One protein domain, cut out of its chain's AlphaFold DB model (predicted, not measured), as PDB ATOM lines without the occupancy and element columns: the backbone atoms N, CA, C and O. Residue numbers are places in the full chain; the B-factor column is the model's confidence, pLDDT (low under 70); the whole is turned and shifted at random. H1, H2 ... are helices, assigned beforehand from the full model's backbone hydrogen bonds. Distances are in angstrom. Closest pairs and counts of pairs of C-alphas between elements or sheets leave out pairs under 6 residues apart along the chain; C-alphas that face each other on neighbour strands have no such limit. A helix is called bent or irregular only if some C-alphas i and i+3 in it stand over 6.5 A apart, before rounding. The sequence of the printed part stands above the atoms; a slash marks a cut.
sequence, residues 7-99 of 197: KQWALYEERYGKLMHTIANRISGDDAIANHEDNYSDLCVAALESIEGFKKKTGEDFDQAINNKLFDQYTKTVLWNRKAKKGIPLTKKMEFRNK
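What this domain is: This is residues 7 to 99 of the 197 residues of an uncharacterized protein of Marinobacter sp (UniProt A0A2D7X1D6). Helices make a rod: long H4 gives most of its length, H2 crosses it, and arm H1b of bent H1 packs on both. The 93 printed residues include four named helices, H1 to H4 in order, and no named strand: all helix. The whole is only just compact, close to loose, with radius of gyration of the C-alphas 14.8 A and spans 51 by 24 by 16 A.

Where its parts are: H1, residues 7 to 26, begins at (44.112, -31.745, 54.680). One helix by its hydrogen bonds, it is bent, C-alphas 15 and 18 being 7.5 A apart; H1a ends at 15, H1b begins at 18. H2 is residues 36 to 58, H3 62 to 65, H4 69 to 97, 41.6 A long. H4 is only just irregular: C-alphas 92 and 95 are 6.8 A apart.

How they stand to each other: H2 touches H4, closest C-alphas Ser 50 and Thr 75, 5.4 A, H1b, Ala 24 to Asn 39, 5.0 A, and H3. Every O i to N i+4 pair is within hydrogen-bond range in H1a, H1b and H2, 21 of 25 in H4.

The domain as a whole: The printed part has no cut; pLDDT is under 70 at residues 28 to 32 and 96 to 99.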
ATOM      1  N   LYS A   7      44.393 -32.770  53.663       92.69
ATOM      2  CA  LYS A   7      44.112 -31.745  54.680       92.69
ATOM      3  C   LYS A   7      43.809 -30.378  54.065       92.69
ATOM      4  O   LYS A   7      42.914 -29.684  54.534       92.69
ATOM      5  N   GLN A   8      44.546 -29.990  53.026       92.31
ATOM      6  CA  GLN A   8      44.312 -28.727  52.320       92.31
ATOM      7  C   GLN A   8      42.997 -28.766  51.542       92.31
ATOM      8  O   GLN A   8      42.252 -27.787  51.548       92.31
ATOM      9  N   TRP A   9      42.677 -29.909  50.929       94.31
ATOM     10  CA  TRP A   9      41.381 -30.101  50.287       94.31
ATOM     11  C   TRP A   9      40.227 -30.026  51.294       94.31
ATOM     12  O   TRP A   9      39.284 -29.271  51.074       94.31
ATOM     13  N   ALA A  10      40.340 -30.711  52.433       94.25
ATOM     14  CA  ALA A  10      39.338 -30.664  53.495       94.25
ATOM     15  C   ALA A  10      39.108 -29.234  54.015       94.25
ATOM     16  O   ALA A  10      37.966 -28.820  54.190       94.25
ATOM     17  N   LEU A  11      40.174 -28.444  54.188       94.19
ATOM     18  CA  LEU A  11      40.061 -27.036  54.587       94.19
ATOM     19  C   LEU A  11      39.339 -26.188  53.527       94.19
ATOM     20  O   LEU A  11      38.554 -25.295  53.851       94.19
ATOM     21  N   TYR A  12      39.606 -26.450  52.247       94.69
ATOM     22  CA  TYR A  12      38.904 -25.783  51.155       94.69
ATOM     23  C   TYR A  12      37.415 -26.153  51.150       94.69
ATOM     24  O   TYR A  12      36.558 -25.273  51.047       94.69
ATOM     25  N   GLU A  13      37.098 -27.439  51.298       93.81
ATOM     26  CA  GLU A  13      35.730 -27.955  51.336       93.81
ATOM     27  C   GLU A  13      34.951 -27.449  52.557       93.81
ATOM     28  O   GLU A  13      33.793 -27.057  52.427       93.81
ATOM     29  N   GLU A  14      35.584 -27.329  53.723       95.06
ATOM     30  CA  GLU A  14      34.966 -26.724  54.908       95.06
ATOM     31  C   GLU A  14      34.499 -25.286  54.626       95.06
ATOM     32  O   GLU A  14      33.405 -24.870  55.024       95.06
ATOM     33  N   ARG A  15      35.306 -24.523  53.883       94.44
ATOM     34  CA  ARG A  15      35.064 -23.103  53.617       94.44
ATOM     35  C   ARG A  15      34.121 -22.861  52.435       94.44
ATOM     36  O   ARG A  15      33.290 -21.951  52.485       94.44
ATOM     37  N   TYR A  16      34.241 -23.663  51.377       96.25
ATOM     38  CA  TYR A  16      33.552 -23.462  50.096       96.25
ATOM     39  C   TYR A  16      32.563 -24.566  49.721       96.25
ATOM     40  O   TYR A  16      31.725 -24.335  48.851       96.25
ATOM     41  N   GLY A  17      32.579 -25.724  50.378       94.75
ATOM     42  CA  GLY A  17      31.760 -26.889  50.023       94.75
ATOM     43  C   GLY A  17      30.264 -26.585  50.024       94.75
ATOM     44  O   GLY A  17      29.560 -26.888  49.062       94.75
ATOM     45  N   LYS A  18      29.767 -25.844  51.027       96.06
ATOM     46  CA  LYS A  18      28.364 -25.379  51.045       96.06
ATOM     47  C   LYS A  18      28.016 -24.521  49.828       96.06
ATOM     48  O   LYS A  18      26.930 -24.659  49.262       96.06
ATOM     49  N   LEU A  19      28.925 -23.635  49.415       95.62
ATOM     50  CA  LEU A  19      28.740 -22.810  48.223       95.62
ATOM     51  C   LEU A  19      28.756 -23.678  46.962       95.62
ATOM     52  O   LEU A  19      27.896 -23.501  46.106       95.62
ATOM     53  N   MET A  20      29.687 -24.624  46.862       96.38
ATOM     54  CA  MET A  20      29.786 -25.543  45.730       96.38
ATOM     55  C   MET A  20      28.520 -26.390  45.586       96.38
ATOM     56  O   MET A  20      27.928 -26.390  44.513       96.38
ATOM     57  N   HIS A  21      28.014 -26.997  46.661       95.31
ATOM     58  CA  HIS A  21      26.738 -27.720  46.622       95.31
ATOM     59  C   HIS A  21      25.550 -26.813  46.288       95.31
ATOM     60  O   HIS A  21      24.649 -27.211  45.553       95.31
ATOM     61  N   THR A  22      25.540 -25.575  46.789       94.62
ATOM     62  CA  THR A  22      24.500 -24.596  46.432       94.62
ATOM     63  C   THR A  22      24.543 -24.269  44.941       94.62
ATOM     64  O   THR A  22      23.503 -24.141  44.300       94.62
ATOM     65  N   ILE A  23      25.739 -24.115  44.376       93.81
ATOM     66  CA  ILE A  23      25.928 -23.839  42.956       93.81
ATOM     67  C   ILE A  23      25.553 -25.063  42.114       93.81
ATOM     68  O   ILE A  23      24.842 -24.886  41.128       93.81
ATOM     69  N   ALA A  24      25.961 -26.269  42.514       93.00
ATOM     70  CA  ALA A  24      25.638 -27.521  41.833       93.00
ATOM     71  C   ALA A  24      24.120 -27.721  41.710       93.00
ATOM     72  O   ALA A  24      23.623 -27.891  40.601       93.00
ATOM     73  N   ASN A  25      23.376 -27.529  42.805       90.50
ATOM     74  CA  ASN A  25      21.907 -27.567  42.811       90.50
ATOM     75  C   ASN A  25      21.252 -26.464  41.956       90.50
ATOM     76  O   ASN A  25      20.105 -26.582  41.536       90.50
ATOM     77  N   ARG A  26      21.956 -25.352  41.710       89.38
ATOM     78  CA  ARG A  26      21.476 -24.240  40.870       89.38
ATOM     79  C   ARG A  26      21.842 -24.394  39.395       89.38
ATOM     80  O   ARG A  26      21.411 -23.566  38.585       89.38
ATOM     81  N   ILE A  27      22.665 -25.377  39.040       85.88
ATOM     82  CA  ILE A  27      22.844 -25.806  37.654       85.88
ATOM     83  C   ILE A  27      21.695 -26.774  37.382       85.88
ATOM     84  O   ILE A  27      21.833 -27.982  37.498       85.88
ATOM     85  N   SER A  28      20.526 -26.205  37.097       68.94
ATOM     86  CA  SER A  28      19.327 -26.974  36.793       68.94
ATOM     87  C   SER A  28      19.284 -27.369  35.319       68.94
ATOM     88  O   SER A  28      19.779 -26.659  34.437       68.94
ATOM     89  N   GLY A  29      18.680 -28.522  35.057       66.38
ATOM     90  CA  GLY A  29      18.549 -29.099  33.732       66.38
ATOM     91  C   GLY A  29      17.894 -30.470  33.814       66.38
ATOM     92  O   GLY A  29      17.226 -30.793  34.785       66.38
ATOM     93  N   ASP A  30      18.084 -31.251  32.764       66.31
ATOM     94  CA  ASP A  30      17.694 -32.655  32.699       66.31
ATOM     95  C   ASP A  30      18.649 -33.490  33.574       66.31
ATOM     96  O   ASP A  30      19.869 -33.400  33.380       66.31
ATOM     97  N   ASP A  31      18.119 -34.275  34.520       67.88
ATOM     98  CA  ASP A  31      18.901 -35.132  35.430       67.88
ATOM     99  C   ASP A  31      19.808 -36.109  34.669       67.88
ATOM    100  O   ASP A  31      20.866 -36.493  35.167       67.88
ATOM    101  N   ALA A  32      19.466 -36.444  33.420       68.31
ATOM    102  CA  ALA A  32      20.317 -37.264  32.567       68.31
ATOM    103  C   ALA A  32      21.642 -36.582  32.167       68.31
ATOM    104  O   ALA A  32      22.557 -37.257  31.701       68.31
ATOM    105  N   ILE A  33      21.753 -35.249  32.272       72.38
ATOM    106  CA  ILE A  33      22.916 -34.476  31.780       72.38
ATOM    107  C   ILE A  33      23.526 -33.559  32.840       72.38
ATOM    108  O   ILE A  33      24.700 -33.189  32.748       72.38
ATOM    109  N   ALA A  34      22.735 -33.132  33.816       79.94
ATOM    110  CA  ALA A  34      23.151 -32.151  34.804       79.94
ATOM    111  C   ALA A  34      22.713 -32.563  36.209       79.94
ATOM    112  O   ALA A  34      22.167 -31.739  36.942       79.94
ATOM    113  N   ASN A  35      22.975 -33.820  36.581       88.31
ATOM    114  CA  ASN A  35      22.783 -34.263  37.955       88.31
ATOM    115  C   ASN A  35      23.737 -33.522  38.913       88.31
ATOM    116  O   ASN A  35      24.750 -32.925  38.521       88.31
ATOM    117  N   HIS A  36      23.385 -33.545  40.194       90.88
ATOM    118  CA  HIS A  36      24.118 -32.827  41.233       90.88
ATOM    119  C   HIS A  36      25.575 -33.285  41.371       90.88
ATOM    120  O   HIS A  36      26.452 -32.434  41.501       90.88
ATOM    121  N   GLU A  37      25.845 -34.588  41.297       91.00
ATOM    122  CA  GLU A  37      27.187 -35.161  41.484       91.00
ATOM    123  C   GLU A  37      28.153 -34.766  40.358       91.00
ATOM    124  O   GLU A  37      29.286 -34.345  40.612       91.00
ATOM    125  N   ASP A  38      27.692 -34.793  39.109       90.62
ATOM    126  CA  ASP A  38      28.454 -34.341  37.945       90.62
ATOM    127  C   ASP A  38      28.716 -32.836  38.023       90.62
ATOM    128  O   ASP A  38      29.815 -32.351  37.733       90.62
ATOM    129  N   ASN A  39      27.709 -32.067  38.445       92.94
ATOM    130  CA  ASN A  39      27.849 -30.629  38.647       92.94
ATOM    131  C   ASN A  39      28.825 -30.305  39.784       92.94
ATOM    132  O   ASN A  39      29.599 -29.353  39.664       92.94
ATOM    133  N   TYR A  40      28.809 -31.075  40.870       94.81
ATOM    134  CA  TYR A  40      29.743 -30.919  41.979       94.81
ATOM    135  C   TYR A  40      31.170 -31.261  41.548       94.81
ATOM    136  O   TYR A  40      32.082 -30.467  41.774       94.81
ATOM    137  N   SER A  41      31.352 -32.365  40.823       92.88
ATOM    138  CA  SER A  41      32.645 -32.785  40.273       92.88
ATOM    139  C   SER A  41      33.257 -31.715  39.361       92.88
ATOM    140  O   SER A  41      34.436 -31.372  39.485       92.88
ATOM    141  N   ASP A  42      32.443 -31.094  38.503       93.06
ATOM    142  CA  ASP A  42      32.849 -29.952  37.676       93.06
ATOM    143  C   ASP A  42      33.328 -28.746  38.504       93.06
ATOM    144  O   ASP A  42      34.261 -28.034  38.108       93.06
ATOM    145  N   LEU A  43      32.686 -28.488  39.647       95.31
ATOM    146  CA  LEU A  43      33.078 -27.417  40.562       95.31
ATOM    147  C   LEU A  43      34.352 -27.767  41.332       95.31
ATOM    148  O   LEU A  43      35.137 -26.859  41.595       95.31
ATOM    149  N   CYS A  44      34.600 -29.041  41.642       94.81
ATOM    150  CA  CYS A  44      35.867 -29.485  42.226       94.81
ATOM    151  C   CYS A  44      37.038 -29.197  41.280       94.81
ATOM    152  O   CYS A  44      38.059 -28.660  41.703       94.81
ATOM    153  N   VAL A  45      36.867 -29.441  39.978       94.19
ATOM    154  CA  VAL A  45      37.873 -29.053  38.975       94.19
ATOM    155  C   VAL A  45      38.056 -27.532  38.944       94.19
ATOM    156  O   VAL A  45      39.185 -27.046  38.968       94.19
ATOM    157  N   ALA A  46      36.962 -26.763  38.963       95.12
ATOM    158  CA  ALA A  46      37.032 -25.299  38.990       95.12
ATOM    159  C   ALA A  46      37.689 -24.741  40.272       95.12
ATOM    160  O   ALA A  46      38.318 -23.685  40.232       95.12
ATOM    161  N   ALA A  47      37.566 -25.440  41.402       94.38
ATOM    162  CA  ALA A  47      38.250 -25.111  42.649       94.38
ATOM    163  C   ALA A  47      39.771 -25.288  42.530       94.38
ATOM    164  O   ALA A  47      40.537 -24.410  42.920       94.38
ATOM    165  N   LEU A  48      40.225 -26.385  41.921       93.38
ATOM    166  CA  LEU A  48      41.650 -26.583  41.641       93.38
ATOM    167  C   LEU A  48      42.187 -25.502  40.690       93.38
ATOM    168  O   LEU A  48      43.259 -24.937  40.924       93.38
ATOM    169  N   GLU A  49      41.409 -25.155  39.660       92.38
ATOM    170  CA  GLU A  49      41.722 -24.056  38.740       92.38
ATOM    171  C   GLU A  49      41.780 -22.695  39.450       92.38
ATOM    172  O   GLU A  49      42.611 -21.861  39.084       92.38
ATOM    173  N   SER A  50      40.938 -22.444  40.462       93.88
ATOM    174  CA  SER A  50      40.966 -21.180  41.207       93.88
ATOM    175  C   SER A  50      42.217 -21.063  42.076       93.88
ATOM    176  O   SER A  50      42.838 -20.000  42.100       93.88
ATOM    177  N   ILE A  51      42.642 -22.151  42.725       92.81
ATOM    178  CA  ILE A  51      43.881 -22.189  43.514       92.81
ATOM    179  C   ILE A  51      45.087 -21.955  42.597       92.81
ATOM    180  O   ILE A  51      45.915 -21.083  42.866       92.81
ATOM    181  N   GLU A  52      45.165 -22.671  41.470       92.44
ATOM    182  CA  GLU A  52      46.258 -22.501  40.509       92.44
ATOM    183  C   GLU A  52      46.256 -21.112  39.864       92.44
ATOM    184  O   GLU A  52      47.304 -20.476  39.726       92.44
ATOM    185  N   GLY A  53      45.078 -20.622  39.485       92.50
ATOM    186  CA  GLY A  53      44.896 -19.312  38.875       92.50
ATOM    187  C   GLY A  53      45.269 -18.170  39.814       92.50
ATOM    188  O   GLY A  53      45.853 -17.185  39.364       92.50
ATOM    189  N   PHE A  54      44.984 -18.304  41.111       94.12
ATOM    190  CA  PHE A  54      45.376 -17.308  42.102       94.12
ATOM    191  C   PHE A  54      46.883 -17.332  42.349       94.12
ATOM    192  O   PHE A  54      47.523 -16.290  42.210       94.12
ATOM    193  N   LYS A  55      47.471 -18.520  42.565       93.50
ATOM    194  CA  LYS A  55      48.926 -18.686  42.718       93.50
ATOM    195  C   LYS A  55      49.701 -18.096  41.540       93.50
ATOM    196  O   LYS A  55      50.695 -17.410  41.742       93.50
ATOM    197  N   LYS A  56      49.236 -18.290  40.301       92.56
ATOM    198  CA  LYS A  56      49.866 -17.694  39.105       92.56
ATOM    199  C   LYS A  56      49.836 -16.163  39.091       92.56
ATOM    200  O   LYS A  56      50.698 -15.557  38.466       92.56
ATOM    201  N   LYS A  57      48.839 -15.539  39.723       92.50
ATOM    202  CA  LYS A  57      48.656 -14.080  39.721       92.50
ATOM    203  C   LYS A  57      49.373 -13.384  40.869       92.50
ATOM    204  O   LYS A  57      49.852 -12.274  40.676       92.50
ATOM    205  N   THR A  58      49.400 -14.001  42.046       92.50
ATOM    206  CA  THR A  58      49.932 -13.380  43.269       92.50
ATOM    207  C   THR A  58      51.252 -13.988  43.726       92.50
ATOM    208  O   THR A  58      51.982 -13.350  44.474       92.50
ATOM    209  N   GLY A  59      51.574 -15.204  43.281       90.75
ATOM    210  CA  GLY A  59      52.706 -15.985  43.784       90.75
ATOM    211  C   GLY A  59      52.448 -16.650  45.140       90.75
ATOM    212  O   GLY A  59      53.321 -17.365  45.620       90.75
ATOM    213  N   GLU A  60      51.274 -16.445  45.747       90.00
ATOM    214  CA  GLU A  60      50.930 -17.006  47.057       90.00
ATOM    215  C   GLU A  60      50.631 -18.509  46.960       90.00
ATOM    216  O   GLU A  60      49.900 -18.966  46.075       90.00
ATOM    217  N   ASP A  61      51.170 -19.279  47.906       89.62
ATOM    218  CA  ASP A  61      50.826 -20.691  48.081       89.62
ATOM    219  C   ASP A  61      49.476 -20.862  48.790       89.62
ATOM    220  O   ASP A  61      48.953 -19.932  49.407       89.62
ATOM    221  N   PHE A  62      48.902 -22.069  48.718       89.38
ATOM    222  CA  PHE A  62      47.556 -22.361  49.227       89.38
ATOM    223  C   PHE A  62      47.339 -21.902  50.677       89.38
ATOM    224  O   PHE A  62      46.338 -21.247  50.959       89.38
ATOM    225  N   ASP A  63      48.276 -22.191  51.583       90.12
ATOM    226  CA  ASP A  63      48.118 -21.899  53.017       90.12
ATOM    227  C   ASP A  63      48.071 -20.387  53.312       90.12
ATOM    228  O   ASP A  63      47.434 -19.940  54.271       90.12
ATOM    229  N   GLN A  64      48.705 -19.580  52.456       89.62
ATOM    230  CA  GLN A  64      48.638 -18.119  52.512       89.62
ATOM    231  C   GLN A  64      47.361 -17.614  51.833       89.62
ATOM    232  O   GLN A  64      46.603 -16.832  52.416       89.62
ATOM    233  N   ALA A  65      47.084 -18.124  50.631       90.88
ATOM    234  CA  ALA A  65      45.965 -17.707  49.801       90.88
ATOM    235  C   ALA A  65      44.609 -18.006  50.454       90.88
ATOM    236  O   ALA A  65      43.718 -17.164  50.404       90.88
ATOM    237  N   ILE A  66      44.437 -19.156  51.118       91.56
ATOM    238  CA  ILE A  66      43.147 -19.562  51.697       91.56
ATOM    239  C   ILE A  66      42.624 -18.525  52.697       91.56
ATOM    240  O   ILE A  66      41.424 -18.278  52.763       91.56
ATOM    241  N   ASN A  67      43.518 -17.856  53.427       89.44
ATOM    242  CA  ASN A  67      43.181 -16.829  54.411       89.44
ATOM    243  C   ASN A  67      43.055 -15.421  53.812       89.44
ATOM    244  O   ASN A  67      42.599 -14.500  54.490       89.44
ATOM    245  N   ASN A  68      43.395 -15.256  52.537       92.50
ATOM    246  CA  ASN A  68      43.336 -13.991  51.829       92.50
ATOM    247  C   ASN A  68      41.897 -13.667  51.380       92.50
ATOM    248  O   ASN A  68      41.205 -14.461  50.740       92.50
ATOM    249  N   LYS A  69      41.437 -12.443  51.657       93.75
ATOM    250  CA  LYS A  69      40.110 -11.968  51.231       93.75
ATOM    251  C   LYS A  69      39.980 -11.874  49.704       93.75
ATOM    252  O   LYS A  69      38.890 -12.079  49.170       93.75
ATOM    253  N   LEU A  70      41.071 -11.571  48.999       93.94
ATOM    254  CA  LEU A  70      41.083 -11.517  47.534       93.94
ATOM    255  C   LEU A  70      40.928 -12.910  46.920       93.94
ATOM    256  O   LEU A  70      40.267 -13.049  45.891       93.94
ATOM    257  N   PHE A  71      41.474 -13.938  47.573       94.69
ATOM    258  CA  PHE A  71      41.281 -15.321  47.154       94.69
ATOM    259  C   PHE A  71      39.814 -15.737  47.268       94.69
ATOM    260  O   PHE A  71      39.271 -16.335  46.342       94.69
ATOM    261  N   ASP A  72      39.137 -15.337  48.349       94.25
ATOM    262  CA  ASP A  72      37.712 -15.611  48.544       94.25
ATOM    263  C   ASP A  72      36.842 -15.018  47.427       94.25
ATOM    264  O   ASP A  72      35.982 -15.699  46.860       94.25
ATOM    265  N   GLN A  73      37.100 -13.761  47.059       94.62
ATOM    266  CA  GLN A  73      36.414 -13.114  45.940       94.62
ATOM    267  C   GLN A  73      36.715 -13.819  44.616       94.62
ATOM    268  O   GLN A  73      35.792 -14.136  43.866       94.62
ATOM    269  N   TYR A  74      37.991 -14.109  44.350       95.25
ATOM    270  CA  TYR A  74      38.418 -14.758  43.117       95.25
ATOM    271  C   TYR A  74      37.785 -16.143  42.946       95.25
ATOM    272  O   TYR A  74      37.180 -16.426  41.910       95.25
ATOM    273  N   THR A  75      37.852 -16.979  43.982       95.00
ATOM    274  CA  THR A  75      37.273 -18.324  43.999       95.00
ATOM    275  C   THR A  75      35.767 -18.284  43.768       95.00
ATOM    276  O   THR A  75      35.261 -18.988  42.893       95.00
ATOM    277  N   LYS A  76      35.039 -17.398  44.461       95.25
ATOM    278  CA  LYS A  76      33.599 -17.210  44.226       95.25
ATOM    279  C   LYS A  76      33.310 -16.854  42.770       95.25
ATOM    280  O   LYS A  76      32.419 -17.450  42.169       95.25
ATOM    281  N   THR A  77      34.066 -15.927  42.182       95.56
ATOM    282  CA  THR A  77      33.906 -15.550  40.772       95.56
ATOM    283  C   THR A  77      34.137 -16.734  39.831       95.56
ATOM    284  O   THR A  77      33.341 -16.938  38.916       95.56
ATOM    285  N   VAL A  78      35.171 -17.547  40.060       96.00
ATOM    286  CA  VAL A  78      35.453 -18.744  39.246       96.00
ATOM    287  C   VAL A  78      34.294 -19.745  39.310       96.00
ATOM    288  O   VAL A  78      33.802 -20.178  38.264       96.00
ATOM    289  N   LEU A  79      33.790 -20.049  40.511       96.12
ATOM    290  CA  LEU A  79      32.674 -20.984  40.700       96.12
ATOM    291  C   LEU A  79      31.379 -20.481  40.032       96.12
ATOM    292  O   LEU A  79      30.707 -21.232  39.322       96.12
ATOM    293  N   TRP A  80      31.047 -19.194  40.184       95.25
ATOM    294  CA  TRP A  80      29.880 -18.595  39.522       95.25
ATOM    295  C   TRP A  80      30.015 -18.559  37.996       95.25
ATOM    296  O   TRP A  80      29.038 -18.806  37.285       95.25
ATOM    297  N   ASN A  81      31.217 -18.317  37.474       94.69
ATOM    298  CA  ASN A  81      31.469 -18.375  36.036       94.69
ATOM    299  C   ASN A  81      31.278 -19.794  35.492       94.69
ATOM    300  O   ASN A  81      30.674 -19.964  34.429       94.69
ATOM    301  N   ARG A  82      31.715 -20.823  36.232       93.88
ATOM    302  CA  ARG A  82      31.480 -22.228  35.865       93.88
ATOM    303  C   ARG A  82      29.983 -22.549  35.828       93.88
ATOM    304  O   ARG A  82      29.514 -23.112  34.837       93.88
ATOM    305  N   LYS A  83      29.222 -22.081  36.827       92.69
ATOM    306  CA  LYS A  83      27.749 -22.167  36.860       92.69
ATOM    307  C   LYS A  83      27.110 -21.567  35.617       92.69
ATOM    308  O   LYS A  83      26.251 -22.194  35.008       92.69
ATOM    309  N   ALA A  84      27.503 -20.352  35.241       90.88
ATOM    310  CA  ALA A  84      26.937 -19.666  34.083       90.88
ATOM    311  C   ALA A  84      27.284 -20.384  32.769       90.88
ATOM    312  O   ALA A  84      26.400 -20.610  31.942       90.88
ATOM    313  N   LYS A  85      28.547 -20.800  32.608       91.69
ATOM    314  CA  LYS A  85      29.045 -21.485  31.408       91.69
ATOM    315  C   LYS A  85      28.310 -22.800  31.136       91.69
ATOM    316  O   LYS A  85      28.023 -23.082  29.975       91.69
ATOM    317  N   LYS A  86      27.986 -23.577  32.178       89.94
ATOM    318  CA  LYS A  86      27.226 -24.836  32.050       89.94
ATOM    319  C   LYS A  86      25.710 -24.603  32.023       89.94
ATOM    320  O   LYS A  86      25.024 -25.126  31.152       89.94
ATOM    321  N   GLY A  87      25.189 -23.775  32.929       87.94
ATOM    322  CA  GLY A  87      23.750 -23.572  33.112       87.94
ATOM    323  C   GLY A  87      23.055 -22.842  31.959       87.94
ATOM    324  O   GLY A  87      21.989 -23.268  31.536       87.94
ATOM    325  N   ILE A  88      23.647 -21.778  31.397       88.69
ATOM    326  CA  ILE A  88      22.988 -20.986  30.335       88.69
ATOM    327  C   ILE A  88      22.682 -21.839  29.085       88.69
ATOM    328  O   ILE A  88      21.548 -21.786  28.599       88.69
ATOM    329  N   PRO A  89      23.630 -22.636  28.546       87.81
ATOM    330  CA  PRO A  89      23.334 -23.534  27.432       87.81
ATOM    331  C   PRO A  89      22.276 -24.592  27.756       87.81
ATOM    332  O   PRO A  89      21.478 -24.920  26.880       87.81
ATOM    333  N   LEU A  90      22.261 -25.118  28.987       85.44
ATOM    334  CA  LEU A  90      21.274 -26.110  29.419       85.44
ATOM    335  C   LEU A  90      19.870 -25.512  29.435       85.44
ATOM    336  O   LEU A  90      18.982 -26.049  28.779       85.44
ATOM    337  N   THR A  91      19.691 -24.355  30.077       83.12
ATOM    338  CA  THR A  91      18.394 -23.666  30.140       83.12
ATOM    339  C   THR A  91      17.853 -23.349  28.746       83.12
ATOM    340  O   THR A  91      16.681 -23.592  28.479       83.12
ATOM    341  N   LYS A  92      18.702 -22.901  27.808       83.00
ATOM    342  CA  LYS A  92      18.288 -22.655  26.412       83.00
ATOM    343  C   LYS A  92      17.795 -23.915  25.690       83.00
ATOM    344  O   LYS A  92      16.968 -23.815  24.794       83.00
ATOM    345  N   LYS A  93      18.309 -25.094  26.048       78.88
ATOM    346  CA  LYS A  93      17.912 -26.379  25.449       78.88
ATOM    347  C   LYS A  93      16.704 -27.023  26.141       78.88
ATOM    348  O   LYS A  93      16.160 -27.981  25.595       78.88
ATOM    349  N   MET A  94      16.269 -26.516  27.299       74.06
ATOM    350  CA  MET A  94      15.144 -27.095  28.046       74.06
ATOM    351  C   MET A  94      13.822 -27.028  27.272       74.06
ATOM    352  O   MET A  94      13.084 -28.004  27.281       74.06
ATOM    353  N   GLU A  95      13.528 -25.945  26.547       70.38
ATOM    354  CA  GLU A  95      12.265 -25.822  25.791       70.38
ATOM    355  C   GLU A  95      12.093 -26.900  24.714       70.38
ATOM    356  O   GLU A  95      10.981 -27.368  24.465       70.38
ATOM    357  N   PHE A  96      13.197 -27.302  24.080       66.56
ATOM    358  CA  PHE A  96      13.210 -28.396  23.113       66.56
ATOM    359  C   PHE A  96      12.980 -29.742  23.809       66.56
ATOM    360  O   PHE A  96      12.200 -30.564  23.341       66.56
ATOM    361  N   ARG A  97      13.619 -29.948  24.963       64.56
ATOM    362  CA  ARG A  97      13.596 -31.228  25.679       64.56
ATOM    363  C   ARG A  97      12.336 -31.491  26.482       64.56
ATOM    364  O   ARG A  97      11.914 -32.635  26.532       64.56
ATOM    365  N   ASN A  98      11.687 -30.463  27.024       65.31
ATOM    366  CA  ASN A  98      10.424 -30.612  27.757       65.31
ATOM    367  C   ASN A  98       9.286 -31.183  26.888       65.31
ATOM    368  O   ASN A  98       8.223 -31.509  27.405       65.31
ATOM    369  N   LYS A  99       9.488 -31.279  25.569       65.88
ATOM    370  CA  LYS A  99       8.544 -31.860  24.607       65.88
ATOM    371  C   LYS A  99       8.894 -33.295  24.211       65.88
ATOM    372  O   LYS A  99       8.165 -33.892  23.425       65.88
TER     373      LYS A  99